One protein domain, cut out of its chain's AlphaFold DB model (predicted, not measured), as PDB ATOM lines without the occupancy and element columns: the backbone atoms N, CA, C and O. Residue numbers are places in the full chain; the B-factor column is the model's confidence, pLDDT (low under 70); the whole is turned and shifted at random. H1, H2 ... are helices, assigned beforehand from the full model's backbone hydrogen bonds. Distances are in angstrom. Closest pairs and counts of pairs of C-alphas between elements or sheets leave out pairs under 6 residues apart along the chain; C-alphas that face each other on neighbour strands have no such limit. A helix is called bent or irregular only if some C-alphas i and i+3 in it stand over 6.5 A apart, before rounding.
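This is residues 7 to 103 of the 198 residues of an uncharacterized protein of marine sediment metagenome (UniProt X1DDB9). Helical rods joined end to end at sharp corners wind as one open spiral round an empty middle: H1a, H1b kinked near residue 39, H2a, H2b, H3. You have 97 residues, three named helices, H1 to H3, and no named strand: all helix, extended, radius of gyration of the C-alphas 23.9 A, spans 67 by 35 by 32 A.

By hydrogen bonds H1, residues 7 to 53, and H2, residues 55 to 83, are each one helix, but bent: C-alphas 23 and 26 are 8.2 A apart, 68 and 71 7.8 A. Arms H1a, 7 to 23, and H1b, 26 to 53, are only just about perpendicular, 71 degrees; H1b is irregular, C-alphas 38 and 41 being 8.1 A apart. H1b and H2a, 55 to 68, are close but not clearly touching, closest C-alphas Arg 51 and Leu 58, 7.6 A. H2b, 71 to 83, and H3, 85 to 101, are about perpendicular, 77 degrees. O i to N i+4 pairs are within hydrogen-bond range throughout H1a, H2a, H2b and H3, and 22 of 24 in H1b.

Find C-alpha 7 at (89.099, 164.024, 93.467); H1a runs 24.8 A, H1b 35.4 A, H3 24.4 A to C-alpha 101 at (143.692, 125.230, 118.796).

C-alphas 8 and 103, farthest apart, are 73.5 A apart; both links are tight, the printed part has no cut, and residues 7 to 8 are under pLDDT 70.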
ATOM      1  N   LYS A   7      88.058 163.913  92.421       58.81
ATOM      2  CA  LYS A   7      89.099 164.024  93.467       58.81
ATOM      3  C   LYS A   7      88.543 163.921  94.895       58.81
ATOM      4  O   LYS A   7      89.092 163.170  95.696       58.81
ATOM      5  N   LYS A   8      87.407 164.572  95.184       63.81
ATOM      6  CA  LYS A   8      86.769 164.550  96.518       63.81
ATOM      7  C   LYS A   8      86.295 163.147  96.931       63.81
ATOM      8  O   LYS A   8      86.333 162.801  98.105       63.81
ATOM      9  N   ARG A   9      85.905 162.307  95.965       73.50
ATOM     10  CA  ARG A   9      85.488 160.914  96.211       73.50
ATOM     11  C   ARG A   9      86.666 160.009  96.585       73.50
ATOM     12  O   ARG A   9      86.521 159.148  97.447       73.50
ATOM     13  N   ALA A  10      87.818 160.193  95.942       77.62
ATOM     14  CA  ALA A  10      89.015 159.395  96.207       77.62
ATOM     15  C   ALA A  10      89.601 159.680  97.599       77.62
ATOM     16  O   ALA A  10      90.017 158.753  98.292       77.62
ATOM     17  N   GLU A  11      89.598 160.948  98.017       80.12
ATOM     18  CA  GLU A  11      90.024 161.360  99.359       80.12
ATOM     19  C   GLU A  11      89.083 160.816 100.435       80.12
ATOM     20  O   GLU A  11      89.546 160.115 101.333       80.12
ATOM     21  N   TYR A  12      87.770 160.993 100.260       81.31
ATOM     22  CA  TYR A  12      86.758 160.424 101.154       81.31
ATOM     23  C   TYR A  12      86.897 158.901 101.301       81.31
ATOM     24  O   TYR A  12      86.916 158.369 102.409       81.31
ATOM     25  N   GLN A  13      87.076 158.180 100.189       81.31
ATOM     26  CA  GLN A  13      87.260 156.729 100.215       81.31
ATOM     27  C   GLN A  13      88.540 156.320 100.957       81.31
ATOM     28  O   GLN A  13      88.563 155.304 101.653       81.31
ATOM     29  N   LYS A  14      89.622 157.089 100.809       84.25
ATOM     30  CA  LYS A  14      90.900 156.824 101.477       84.25
ATOM     31  C   LYS A  14      90.780 157.000 102.989       84.25
ATOM     32  O   LYS A  14      91.323 156.190 103.738       84.25
ATOM     33  N   GLU A  15      90.063 158.030 103.416       83.69
ATOM     34  CA  GLU A  15      89.835 158.359 104.821       83.69
ATOM     35  C   GLU A  15      88.904 157.338 105.484       83.69
ATOM     36  O   GLU A  15      89.270 156.736 106.494       83.69
ATOM     37  N   TYR A  16      87.799 156.998 104.814       84.44
ATOM     38  CA  TYR A  16      86.901 155.915 105.209       84.44
ATOM     39  C   TYR A  16      87.635 154.571 105.346       84.44
ATOM     40  O   TYR A  16      87.521 153.886 106.362       84.44
ATOM     41  N   ASN A  17      88.457 154.201 104.357       85.25
ATOM     42  CA  ASN A  17      89.237 152.961 104.404       85.25
ATOM     43  C   ASN A  17      90.257 152.961 105.555       85.25
ATOM     44  O   ASN A  17      90.516 151.912 106.147       85.25
ATOM     45  N   LYS A  18      90.843 154.121 105.882       87.94
ATOM     46  CA  LYS A  18      91.799 154.271 106.988       87.94
ATOM     47  C   LYS A  18      91.109 154.077 108.337       87.94
ATOM     48  O   LYS A  18      91.620 153.319 109.162       87.94
ATOM     49  N   GLU A  19      89.945 154.689 108.538       86.88
ATOM     50  CA  GLU A  19      89.136 154.486 109.745       86.88
ATOM     51  C   GLU A  19      88.636 153.047 109.869       86.88
ATOM     52  O   GLU A  19      88.741 152.442 110.938       86.88
ATOM     53  N   TYR A  20      88.153 152.464 108.771       87.62
ATOM     54  CA  TYR A  20      87.714 151.075 108.733       87.62
ATOM     55  C   TYR A  20      88.852 150.118 109.106       87.62
ATOM     56  O   TYR A  20      88.661 149.213 109.921       87.62
ATOM     57  N   TYR A  21      90.055 150.327 108.556       88.25
ATOM     58  CA  TYR A  21      91.218 149.498 108.875       88.25
ATOM     59  C   TYR A  21      91.679 149.689 110.322       88.25
ATOM     60  O   TYR A  21      92.078 148.717 110.958       88.25
ATOM     61  N   ALA A  22      91.613 150.912 110.860       88.56
ATOM     62  CA  ALA A  22      91.947 151.184 112.255       88.56
ATOM     63  C   ALA A  22      90.997 150.451 113.216       88.56
ATOM     64  O   ALA A  22      91.464 149.758 114.119       88.56
ATOM     65  N   LYS A  23      89.683 150.524 112.964       90.12
ATOM     66  CA  LYS A  23      88.644 149.876 113.785       90.12
ATOM     67  C   LYS A  23      88.650 148.346 113.666       90.12
ATOM     68  O   LYS A  23      88.353 147.658 114.634       90.12
ATOM     69  N   ASN A  24      89.030 147.796 112.509       90.56
ATOM     70  CA  ASN A  24      88.978 146.351 112.238       90.56
ATOM     71  C   ASN A  24      90.352 145.664 112.190       90.56
ATOM     72  O   ASN A  24      90.451 144.509 111.776       90.56
ATOM     73  N   LYS A  25      91.426 146.344 112.610       92.00
ATOM     74  CA  LYS A  25      92.810 145.867 112.466       92.00
ATOM     75  C   LYS A  25      93.024 144.449 113.006       92.00
ATOM     76  O   LYS A  25      93.665 143.643 112.333       92.00
ATOM     77  N   GLN A  26      92.499 144.155 114.197       91.00
ATOM     78  CA  GLN A  26      92.641 142.845 114.844       91.00
ATOM     79  C   GLN A  26      91.873 141.756 114.086       91.00
ATOM     80  O   GLN A  26      92.489 140.783 113.662       91.00
ATOM     81  N   LYS A  27      90.588 141.982 113.781       90.62
ATOM     82  CA  LYS A  27      89.761 141.058 112.982       90.62
ATOM     83  C   LYS A  27      90.376 140.760 111.609       90.62
ATOM     84  O   LYS A  27      90.428 139.614 111.177       90.62
ATOM     85  N   ILE A  28      90.907 141.782 110.934       90.25
ATOM     86  CA  ILE A  28      91.599 141.629 109.645       90.25
ATOM     87  C   ILE A  28      92.882 140.801 109.806       90.25
ATOM     88  O   ILE A  28      93.198 139.985 108.940       90.25
ATOM     89  N   ALA A  29      93.648 141.018 110.877       90.50
ATOM     90  CA  ALA A  29      94.876 140.273 111.135       90.50
ATOM     91  C   ALA A  29      94.597 138.796 111.454       90.50
ATOM     92  O   ALA A  29      95.281 137.924 110.915       90.50
ATOM     93  N   GLU A  30      93.580 138.515 112.267       92.19
ATOM     94  CA  GLU A  30      93.138 137.159 112.608       92.19
ATOM     95  C   GLU A  30      92.642 136.408 111.376       92.19
ATOM     96  O   GLU A  30      93.160 135.335 111.071       92.19
ATOM     97  N   TYR A  31      91.757 137.025 110.591       92.06
ATOM     98  CA  TYR A  31      91.285 136.453 109.333       92.06
ATOM     99  C   TYR A  31      92.441 136.149 108.369       92.06
ATOM    100  O   TYR A  31      92.520 135.063 107.797       92.06
ATOM    101  N   LYS A  32      93.400 137.076 108.213       91.25
ATOM    102  CA  LYS A  32      94.598 136.851 107.384       91.25
ATOM    103  C   LYS A  32      95.443 135.688 107.900       91.25
ATOM    104  O   LYS A  32      95.954 134.910 107.095       91.25
ATOM    105  N   LYS A  33      95.608 135.574 109.220       92.69
ATOM    106  CA  LYS A  33      96.373 134.495 109.854       92.69
ATOM    107  C   LYS A  33      95.704 133.143 109.616       92.69
ATOM    108  O   LYS A  33      96.385 132.199 109.223       92.69
ATOM    109  N   GLU A  34      94.390 133.064 109.791       93.06
ATOM    110  CA  GLU A  34      93.611 131.845 109.575       93.06
ATOM    111  C   GLU A  34      93.585 131.444 108.093       93.06
ATOM    112  O   GLU A  34      93.839 130.287 107.749       93.06
ATOM    113  N   TYR A  35      93.391 132.415 107.197       92.75
ATOM    114  CA  TYR A  35      93.468 132.204 105.756       92.75
ATOM    115  C   TYR A  35      94.846 131.684 105.336       92.75
ATOM    116  O   TYR A  35      94.936 130.715 104.577       92.75
ATOM    117  N   TYR A  36      95.925 132.289 105.845       92.69
ATOM    118  CA  TYR A  36      97.281 131.827 105.566       92.69
ATOM    119  C   TYR A  36      97.513 130.419 106.116       92.69
ATOM    120  O   TYR A  36      98.075 129.593 105.407       92.69
ATOM    121  N   ALA A  37      97.050 130.110 107.331       92.06
ATOM    122  CA  ALA A  37      97.182 128.778 107.916       92.06
ATOM    123  C   ALA A  37      96.490 127.706 107.056       92.06
ATOM    124  O   ALA A  37      97.115 126.702 106.719       92.06
ATOM    125  N   LYS A  38      95.250 127.967 106.620       94.19
ATOM    126  CA  LYS A  38      94.467 127.061 105.764       94.19
ATOM    127  C   LYS A  38      95.046 126.910 104.351       94.19
ATOM    128  O   LYS A  38      94.938 125.846 103.756       94.19
ATOM    129  N   ASN A  39      95.691 127.949 103.810       93.19
ATOM    130  CA  ASN A  39      96.172 127.973 102.419       93.19
ATOM    131  C   ASN A  39      97.699 127.908 102.274       93.19
ATOM    132  O   ASN A  39      98.215 128.047 101.164       93.19
ATOM    133  N   LYS A  40      98.435 127.683 103.368       92.75
ATOM    134  CA  LYS A  40      99.900 127.777 103.418       92.75
ATOM    135  C   LYS A  40     100.581 126.977 102.311       92.75
ATOM    136  O   LYS A  40     101.449 127.512 101.629       92.75
ATOM    137  N   GLN A  41     100.175 125.723 102.115       93.50
ATOM    138  CA  GLN A  41     100.776 124.848 101.104       93.50
ATOM    139  C   GLN A  41     100.565 125.389  99.685       93.50
ATOM    140  O   GLN A  41     101.538 125.589  98.965       93.50
ATOM    141  N   LYS A  42      99.327 125.754  99.328       93.12
ATOM    142  CA  LYS A  42      99.000 126.333  98.012       93.12
ATOM    143  C   LYS A  42      99.733 127.654  97.759       93.12
ATOM    144  O   LYS A  42     100.165 127.917  96.641       93.12
ATOM    145  N   ILE A  43      99.890 128.491  98.789       91.56
ATOM    146  CA  ILE A  43     100.643 129.751  98.696       91.56
ATOM    147  C   ILE A  43     102.127 129.466  98.435       91.56
ATOM    148  O   ILE A  43     102.707 130.042  97.517       91.56
ATOM    149  N   LEU A  44     102.734 128.559  99.205       92.50
ATOM    150  CA  LEU A  44     104.145 128.198  99.049       92.50
ATOM    151  C   LEU A  44     104.432 127.541  97.695       92.50
ATOM    152  O   LEU A  44     105.474 127.808  97.102       92.50
ATOM    153  N   GLU A  45     103.526 126.704  97.201       94.19
ATOM    154  CA  GLU A  45     103.636 126.059  95.894       94.19
ATOM    155  C   GLU A  45     103.579 127.084  94.756       94.19
ATOM    156  O   GLU A  45     104.505 127.157  93.947       94.19
ATOM    157  N   ARG A  46     102.584 127.981  94.773       93.19
ATOM    158  CA  ARG A  46     102.507 129.105  93.824       93.19
ATOM    159  C   ARG A  46     103.750 129.991  93.879       93.19
ATOM    160  O   ARG A  46     104.259 130.403  92.839       93.19
ATOM    161  N   GLU A  47     104.273 130.277  95.071       91.62
ATOM    162  CA  GLU A  47     105.520 131.031  95.211       91.62
ATOM    163  C   GLU A  47     106.721 130.288  94.618       91.62
ATOM    164  O   GLU A  47     107.566 130.915  93.975       91.62
ATOM    165  N   ARG A  48     106.826 128.970  94.827       92.81
ATOM    166  CA  ARG A  48     107.899 128.151  94.245       92.81
ATOM    167  C   ARG A  48     107.831 128.177  92.725       92.81
ATOM    168  O   ARG A  48     108.849 128.469  92.100       92.81
ATOM    169  N   GLU A  49     106.655 127.956  92.143       94.25
ATOM    170  CA  GLU A  49     106.459 128.035  90.693       94.25
ATOM    171  C   GLU A  49     106.802 129.417  90.146       94.25
ATOM    172  O   GLU A  49     107.525 129.536  89.156       94.25
ATOM    173  N   TYR A  50     106.339 130.477  90.811       92.62
ATOM    174  CA  TYR A  50     106.648 131.843  90.412       92.62
ATOM    175  C   TYR A  50     108.157 132.106  90.446       92.62
ATOM    176  O   TYR A  50     108.712 132.643  89.486       92.62
ATOM    177  N   ARG A  51     108.846 131.707  91.524       90.94
ATOM    178  CA  ARG A  51     110.303 131.859  91.655       90.94
ATOM    179  C   ARG A  51     111.059 131.030  90.620       90.94
ATOM    180  O   ARG A  51     112.086 131.499  90.136       90.94
ATOM    181  N   ALA A  52     110.573 129.836  90.282       92.31
ATOM    182  CA  ALA A  52     111.157 128.985  89.252       92.31
ATOM    183  C   ALA A  52     111.021 129.630  87.865       92.31
ATOM    184  O   ALA A  52     112.032 129.860  87.199       92.31
ATOM    185  N   LYS A  53     109.801 130.028  87.480       94.56
ATOM    186  CA  LYS A  53     109.505 130.679  86.191       94.56
ATOM    187  C   LYS A  53     110.203 132.037  86.039       94.56
ATOM    188  O   LYS A  53     110.617 132.401  84.946       94.56
ATOM    189  N   ASN A  54     110.391 132.779  87.134       93.06
ATOM    190  CA  ASN A  54     110.977 134.127  87.120       93.06
ATOM    191  C   ASN A  54     112.409 134.187  87.668       93.06
ATOM    192  O   ASN A  54     112.896 135.269  87.996       93.06
ATOM    193  N   LYS A  55     113.107 133.051  87.774       92.25
ATOM    194  CA  LYS A  55     114.439 132.966  88.397       92.25
ATOM    195  C   LYS A  55     115.420 133.998  87.841       92.25
ATOM    196  O   LYS A  55     116.099 134.672  88.616       92.25
ATOM    197  N   GLN A  56     115.465 134.137  86.516       92.81
ATOM    198  CA  GLN A  56     116.367 135.067  85.840       92.81
ATOM    199  C   GLN A  56     115.953 136.526  86.075       92.81
ATOM    200  O   GLN A  56     116.757 137.300  86.587       92.81
ATOM    201  N   LYS A  57     114.672 136.869  85.879       92.44
ATOM    202  CA  LYS A  57     114.135 138.214  86.173       92.44
ATOM    203  C   LYS A  57     114.396 138.645  87.621       92.44
ATOM    204  O   LYS A  57     114.824 139.765  87.870       92.44
ATOM    205  N   LEU A  58     114.206 137.745  88.589       91.81
ATOM    206  CA  LEU A  58     114.480 138.008  90.007       91.81
ATOM    207  C   LEU A  58     115.972 138.183  90.306       91.81
ATOM    208  O   LEU A  58     116.326 138.880  91.260       91.81
ATOM    209  N   LYS A  59     116.846 137.507  89.557       92.50
ATOM    210  CA  LYS A  59     118.300 137.658  89.673       92.50
ATOM    211  C   LYS A  59     118.740 139.004  89.102       92.50
ATOM    212  O   LYS A  59     119.506 139.705  89.760       92.50
ATOM    213  N   ASP A  60     118.212 139.377  87.943       93.50
ATOM    214  CA  ASP A  60     118.529 140.634  87.269       93.50
ATOM    215  C   ASP A  60     118.001 141.830  88.061       93.50
ATOM    216  O   ASP A  60     118.773 142.735  88.370       93.50
ATOM    217  N   TYR A  61     116.762 141.757  88.549       92.62
ATOM    218  CA  TYR A  61     116.199 142.750  89.463       92.62
ATOM    219  C   TYR A  61     117.059 142.932  90.722       92.62
ATOM    220  O   TYR A  61     117.386 144.053  91.110       92.62
ATOM    221  N   ARG A  62     117.489 141.832  91.360       91.50
ATOM    222  CA  ARG A  62     118.379 141.898  92.534       91.50
ATOM    223  C   ARG A  62     119.722 142.540  92.202       91.50
ATOM    224  O   ARG A  62     120.237 143.318  93.004       91.50
ATOM    225  N   LYS A  63     120.292 142.212  91.042       93.44
ATOM    226  CA  LYS A  63     121.558 142.781  90.575       93.44
ATOM    227  C   LYS A  63     121.415 144.279  90.322       93.44
ATOM    228  O   LYS A  63     122.235 145.044  90.818       93.44
ATOM    229  N   GLU A  64     120.368 144.697  89.622       93.69
ATOM    230  CA  GLU A  64     120.074 146.103  89.343       93.69
ATOM    231  C   GLU A  64     119.843 146.889  90.637       93.69
ATOM    232  O   GLU A  64     120.464 147.931  90.852       93.69
ATOM    233  N   HIS A  65     119.034 146.349  91.552       92.00
ATOM    234  CA  HIS A  65     118.803 146.947  92.861       92.00
ATOM    235  C   HIS A  65     120.108 147.095  93.655       92.00
ATOM    236  O   HIS A  65     120.349 148.142  94.258       92.00
ATOM    237  N   TYR A  66     120.971 146.075  93.655       91.44
ATOM    238  CA  TYR A  66     122.276 146.157  94.309       91.44
ATOM    239  C   TYR A  66     123.172 147.218  93.666       91.44
ATOM    240  O   TYR A  66     123.795 147.983  94.389       91.44
ATOM    241  N   VAL A  67     123.226 147.294  92.332       93.31
ATOM    242  CA  VAL A  67     124.031 148.295  91.614       93.31
ATOM    243  C   VAL A  67     123.555 149.708  91.948       93.31
ATOM    244  O   VAL A  67     124.376 150.525  92.363       93.31
ATOM    245  N   LYS A  68     122.244 149.968  91.864       93.88
ATOM    246  CA  LYS A  68     121.647 151.271  92.199       93.88
ATOM    247  C   LYS A  68     121.920 151.683  93.647       93.88
ATOM    248  O   LYS A  68     122.174 152.849  93.916       93.88
ATOM    249  N   ASN A  69     121.921 150.730  94.579       92.88
ATOM    250  CA  ASN A  69     122.094 151.005  96.009       92.88
ATOM    251  C   ASN A  69     123.509 150.728  96.538       92.88
ATOM    252  O   ASN A  69     123.735 150.789  97.748       92.88
ATOM    253  N   LYS A  70     124.477 150.416  95.670       92.75
ATOM    254  CA  LYS A  70     125.809 149.934  96.068       92.75
ATOM    255  C   LYS A  70     126.526 150.905  97.004       92.75
ATOM    256  O   LYS A  70     127.156 150.469  97.966       92.75
ATOM    257  N   GLN A  71     126.432 152.204  96.720       93.25
ATOM    258  CA  GLN A  71     127.051 153.253  97.534       93.25
ATOM    259  C   GLN A  71     126.421 153.311  98.927       93.25
ATOM    260  O   GLN A  71     127.131 153.116  99.911       93.25
ATOM    261  N   LYS A  72     125.090 153.430  99.003       93.44
ATOM    262  CA  LYS A  72     124.335 153.454 100.264       93.44
ATOM    263  C   LYS A  72     124.586 152.211 101.123       93.44
ATOM    264  O   LYS A  72     124.824 152.320 102.322       93.44
ATOM    265  N   ILE A  73     124.595 151.021 100.516       92.44
ATOM    266  CA  ILE A  73     124.934 149.768 101.213       92.44
ATOM    267  C   ILE A  73     126.379 149.818 101.727       92.44
ATOM    268  O   ILE A  73     126.655 149.429 102.861       92.44
ATOM    269  N   GLY A  74     127.312 150.307 100.908       93.44
ATOM    270  CA  GLY A  74     128.713 150.463 101.290       93.44
ATOM    271  C   GLY A  74     128.904 151.404 102.481       93.44
ATOM    272  O   GLY A  74     129.672 151.084 103.387       93.44
ATOM    273  N   GLU A  75     128.194 152.527 102.505       95.19
ATOM    274  CA  GLU A  75     128.197 153.494 103.609       95.19
ATOM    275  C   GLU A  75     127.636 152.890 104.892       95.19
ATOM    276  O   GLU A  75     128.316 152.913 105.916       95.19
ATOM    277  N   GLN A  76     126.475 152.235 104.819       94.44
ATOM    278  CA  GLN A  76     125.881 151.542 105.964       94.44
ATOM    279  C   GLN A  76     126.819 150.471 106.538       94.44
ATOM    280  O   GLN A  76     126.979 150.354 107.753       94.44
ATOM    281  N   VAL A  77     127.499 149.702 105.678       94.94
ATOM    282  CA  VAL A  77     128.486 148.703 106.119       94.94
ATOM    283  C   VAL A  77     129.700 149.365 106.771       94.94
ATOM    284  O   VAL A  77     130.194 148.858 107.781       94.94
ATOM    285  N   LYS A  78     130.203 150.478 106.221       95.19
ATOM    286  CA  LYS A  78     131.313 151.235 106.823       95.19
ATOM    287  C   LYS A  78     130.924 151.768 108.198       95.19
ATOM    288  O   LYS A  78     131.670 151.554 109.150       95.19
ATOM    289  N   GLU A  79     129.755 152.388 108.309       96.44
ATOM    290  CA  GLU A  79     129.225 152.927 109.559       96.44
ATOM    291  C   GLU A  79     129.053 151.822 110.607       96.44
ATOM    292  O   GLU A  79     129.550 151.935 111.730       96.44
ATOM    293  N   TYR A  80     128.443 150.697 110.224       95.88
ATOM    294  CA  TYR A  80     128.297 149.537 111.097       95.88
ATOM    295  C   TYR A  80     129.653 149.013 111.581       95.88
ATOM    296  O   TYR A  80     129.827 148.753 112.775       95.88
ATOM    297  N   ARG A  81     130.634 148.870 110.678       94.94
ATOM    298  CA  ARG A  81     131.992 148.414 111.020       94.94
ATOM    299  C   ARG A  81     132.716 149.395 111.936       94.94
ATOM    300  O   ARG A  81     133.432 148.940 112.823       94.94
ATOM    301  N   ALA A  82     132.532 150.700 111.745       95.50
ATOM    302  CA  ALA A  82     133.108 151.727 112.605       95.50
ATOM    303  C   ALA A  82     132.517 151.642 114.020       95.50
ATOM    304  O   ALA A  82     133.263 151.464 114.983       95.50
ATOM    305  N   LYS A  83     131.181 151.635 114.133       97.19
ATOM    306  CA  LYS A  83     130.461 151.519 115.413       97.19
ATOM    307  C   LYS A  83     130.765 150.213 116.157       97.19
ATOM    308  O   LYS A  83     130.817 150.192 117.381       97.19
ATOM    309  N   ASN A  84     131.007 149.117 115.435       96.44
ATOM    310  CA  ASN A  84     131.210 147.784 116.017       96.44
ATOM    311  C   ASN A  84     132.659 147.281 115.948       96.44
ATOM    312  O   ASN A  84     132.902 146.090 116.164       96.44
ATOM    313  N   LYS A  85     133.636 148.158 115.683       96.00
ATOM    314  CA  LYS A  85     135.045 147.790 115.445       96.00
ATOM    315  C   LYS A  85     135.606 146.844 116.509       96.00
ATOM    316  O   LYS A  85     136.181 145.810 116.175       96.00
ATOM    317  N   GLN A  86     135.400 147.163 117.787       96.38
ATOM    318  CA  GLN A  86     135.899 146.347 118.897       96.38
ATOM    319  C   GLN A  86     135.197 144.987 118.999       96.38
ATOM    320  O   GLN A  86     135.860 143.972 119.207       96.38
ATOM    321  N   LYS A  87     133.868 144.943 118.829       96.81
ATOM    322  CA  LYS A  87     133.092 143.692 118.862       96.81
ATOM    323  C   LYS A  87     133.534 142.751 117.739       96.81
ATOM    324  O   LYS A  87     133.793 141.577 117.989       96.81
ATOM    325  N   ILE A  88     133.706 143.291 116.532       96.31
ATOM    326  CA  ILE A  88     134.197 142.549 115.367       96.31
ATOM    327  C   ILE A  88     135.618 142.033 115.623       96.31
ATOM    328  O   ILE A  88     135.880 140.853 115.414       96.31
ATOM    329  N   ALA A  89     136.522 142.876 116.132       96.69
ATOM    330  CA  ALA A  89     137.894 142.468 116.434       96.69
ATOM    331  C   ALA A  89     137.953 141.346 117.486       96.69
ATOM    332  O   ALA A  89     138.663 140.359 117.291       96.69
ATOM    333  N   LYS A  90     137.165 141.454 118.566       97.81
ATOM    334  CA  LYS A  90     137.048 140.408 119.598       97.81
ATOM    335  C   LYS A  90     136.542 139.092 119.008       97.81
ATOM    336  O   LYS A  90     137.119 138.042 119.284       97.81
ATOM    337  N   TYR A  91     135.507 139.149 118.172       96.88
ATOM    338  CA  TYR A  91     134.964 137.973 117.496       96.88
ATOM    339  C   TYR A  91     135.994 137.316 116.566       96.88
ATOM    340  O   TYR A  91     136.247 136.120 116.683       96.88
ATOM    341  N   VAL A  92     136.647 138.096 115.699       96.06
ATOM    342  CA  VAL A  92     137.675 137.593 114.771       96.06
ATOM    343  C   VAL A  92     138.833 136.947 115.530       96.06
ATOM    344  O   VAL A  92     139.252 135.847 115.171       96.06
ATOM    345  N   LYS A  93     139.309 137.577 116.614       97.56
ATOM    346  CA  LYS A  93     140.356 137.011 117.477       97.56
ATOM    347  C   LYS A  93     139.912 135.681 118.088       97.56
ATOM    348  O   LYS A  93     140.655 134.709 118.026       97.56
ATOM    349  N   ARG A  94     138.689 135.607 118.622       97.81
ATOM    350  CA  ARG A  94     138.137 134.366 119.187       97.81
ATOM    351  C   ARG A  94     138.097 133.244 118.148       97.81
ATOM    352  O   ARG A  94     138.567 132.147 118.427       97.81
ATOM    353  N   VAL A  95     137.569 133.515 116.954       97.38
ATOM    354  CA  VAL A  95     137.480 132.520 115.871       97.38
ATOM    355  C   VAL A  95     138.866 132.050 115.433       97.38
ATOM    356  O   VAL A  95     139.061 130.857 115.208       97.38
ATOM    357  N   TYR A  96     139.833 132.965 115.337       97.38
ATOM    358  CA  TYR A  96     141.219 132.627 115.022       97.38
ATOM    359  C   TYR A  96     141.811 131.648 116.045       97.38
ATOM    360  O   TYR A  96     142.322 130.600 115.652       97.38
ATOM    361  N   GLU A  97     141.697 131.955 117.342       97.38
ATOM    362  CA  GLU A  97     142.238 131.105 118.410       97.38
ATOM    363  C   GLU A  97     141.560 129.733 118.456       97.38
ATOM    364  O   GLU A  97     142.240 128.719 118.589       97.38
ATOM    365  N   LEU A  98     140.235 129.681 118.284       97.31
ATOM    366  CA  LEU A  98     139.492 128.419 118.225       97.31
ATOM    367  C   LEU A  98     139.961 127.542 117.061       97.31
ATOM    368  O   LEU A  98     140.250 126.365 117.258       97.31
ATOM    369  N   ARG A  99     140.097 128.118 115.860       97.31
ATOM    370  CA  ARG A  99     140.593 127.384 114.686       97.31
ATOM    371  C   ARG A  99     142.018 126.892 114.899       97.31
ATOM    372  O   ARG A  99     142.296 125.728 114.648       97.31
ATOM    373  N   LYS A 100     142.902 127.753 115.409       96.00
ATOM    374  CA  LYS A 100     144.303 127.409 115.671       96.00
ATOM    375  C   LYS A 100     144.427 126.250 116.663       96.00
ATOM    376  O   LYS A 100     145.168 125.313 116.393       96.00
ATOM    377  N   ARG A 101     143.694 126.299 117.781       95.81
ATOM    378  CA  ARG A 101     143.692 125.230 118.796       95.81
ATOM    379  C   ARG A 101     143.110 123.925 118.263       95.81
ATOM    380  O   ARG A 101     143.627 122.868 118.587       95.81
ATOM    381  N   GLY A 102     142.081 124.001 117.421       95.50
ATOM    382  CA  GLY A 102     141.462 122.834 116.792       95.50
ATOM    383  C   GLY A 102     142.232 122.253 115.603       95.50
ATOM    384  O   GLY A 102     141.676 121.425 114.891       95.50
ATOM    385  N   GLY A 103     143.459 122.711 115.317       96.38
ATOM    386  CA  GLY A 103     144.221 122.234 114.158       96.38
ATOM    387  C   GLY A 103     143.576 122.594 112.815       96.38
ATOM    388  O   GLY A 103     143.766 121.899 111.821       96.38
TER     389      GLY A 103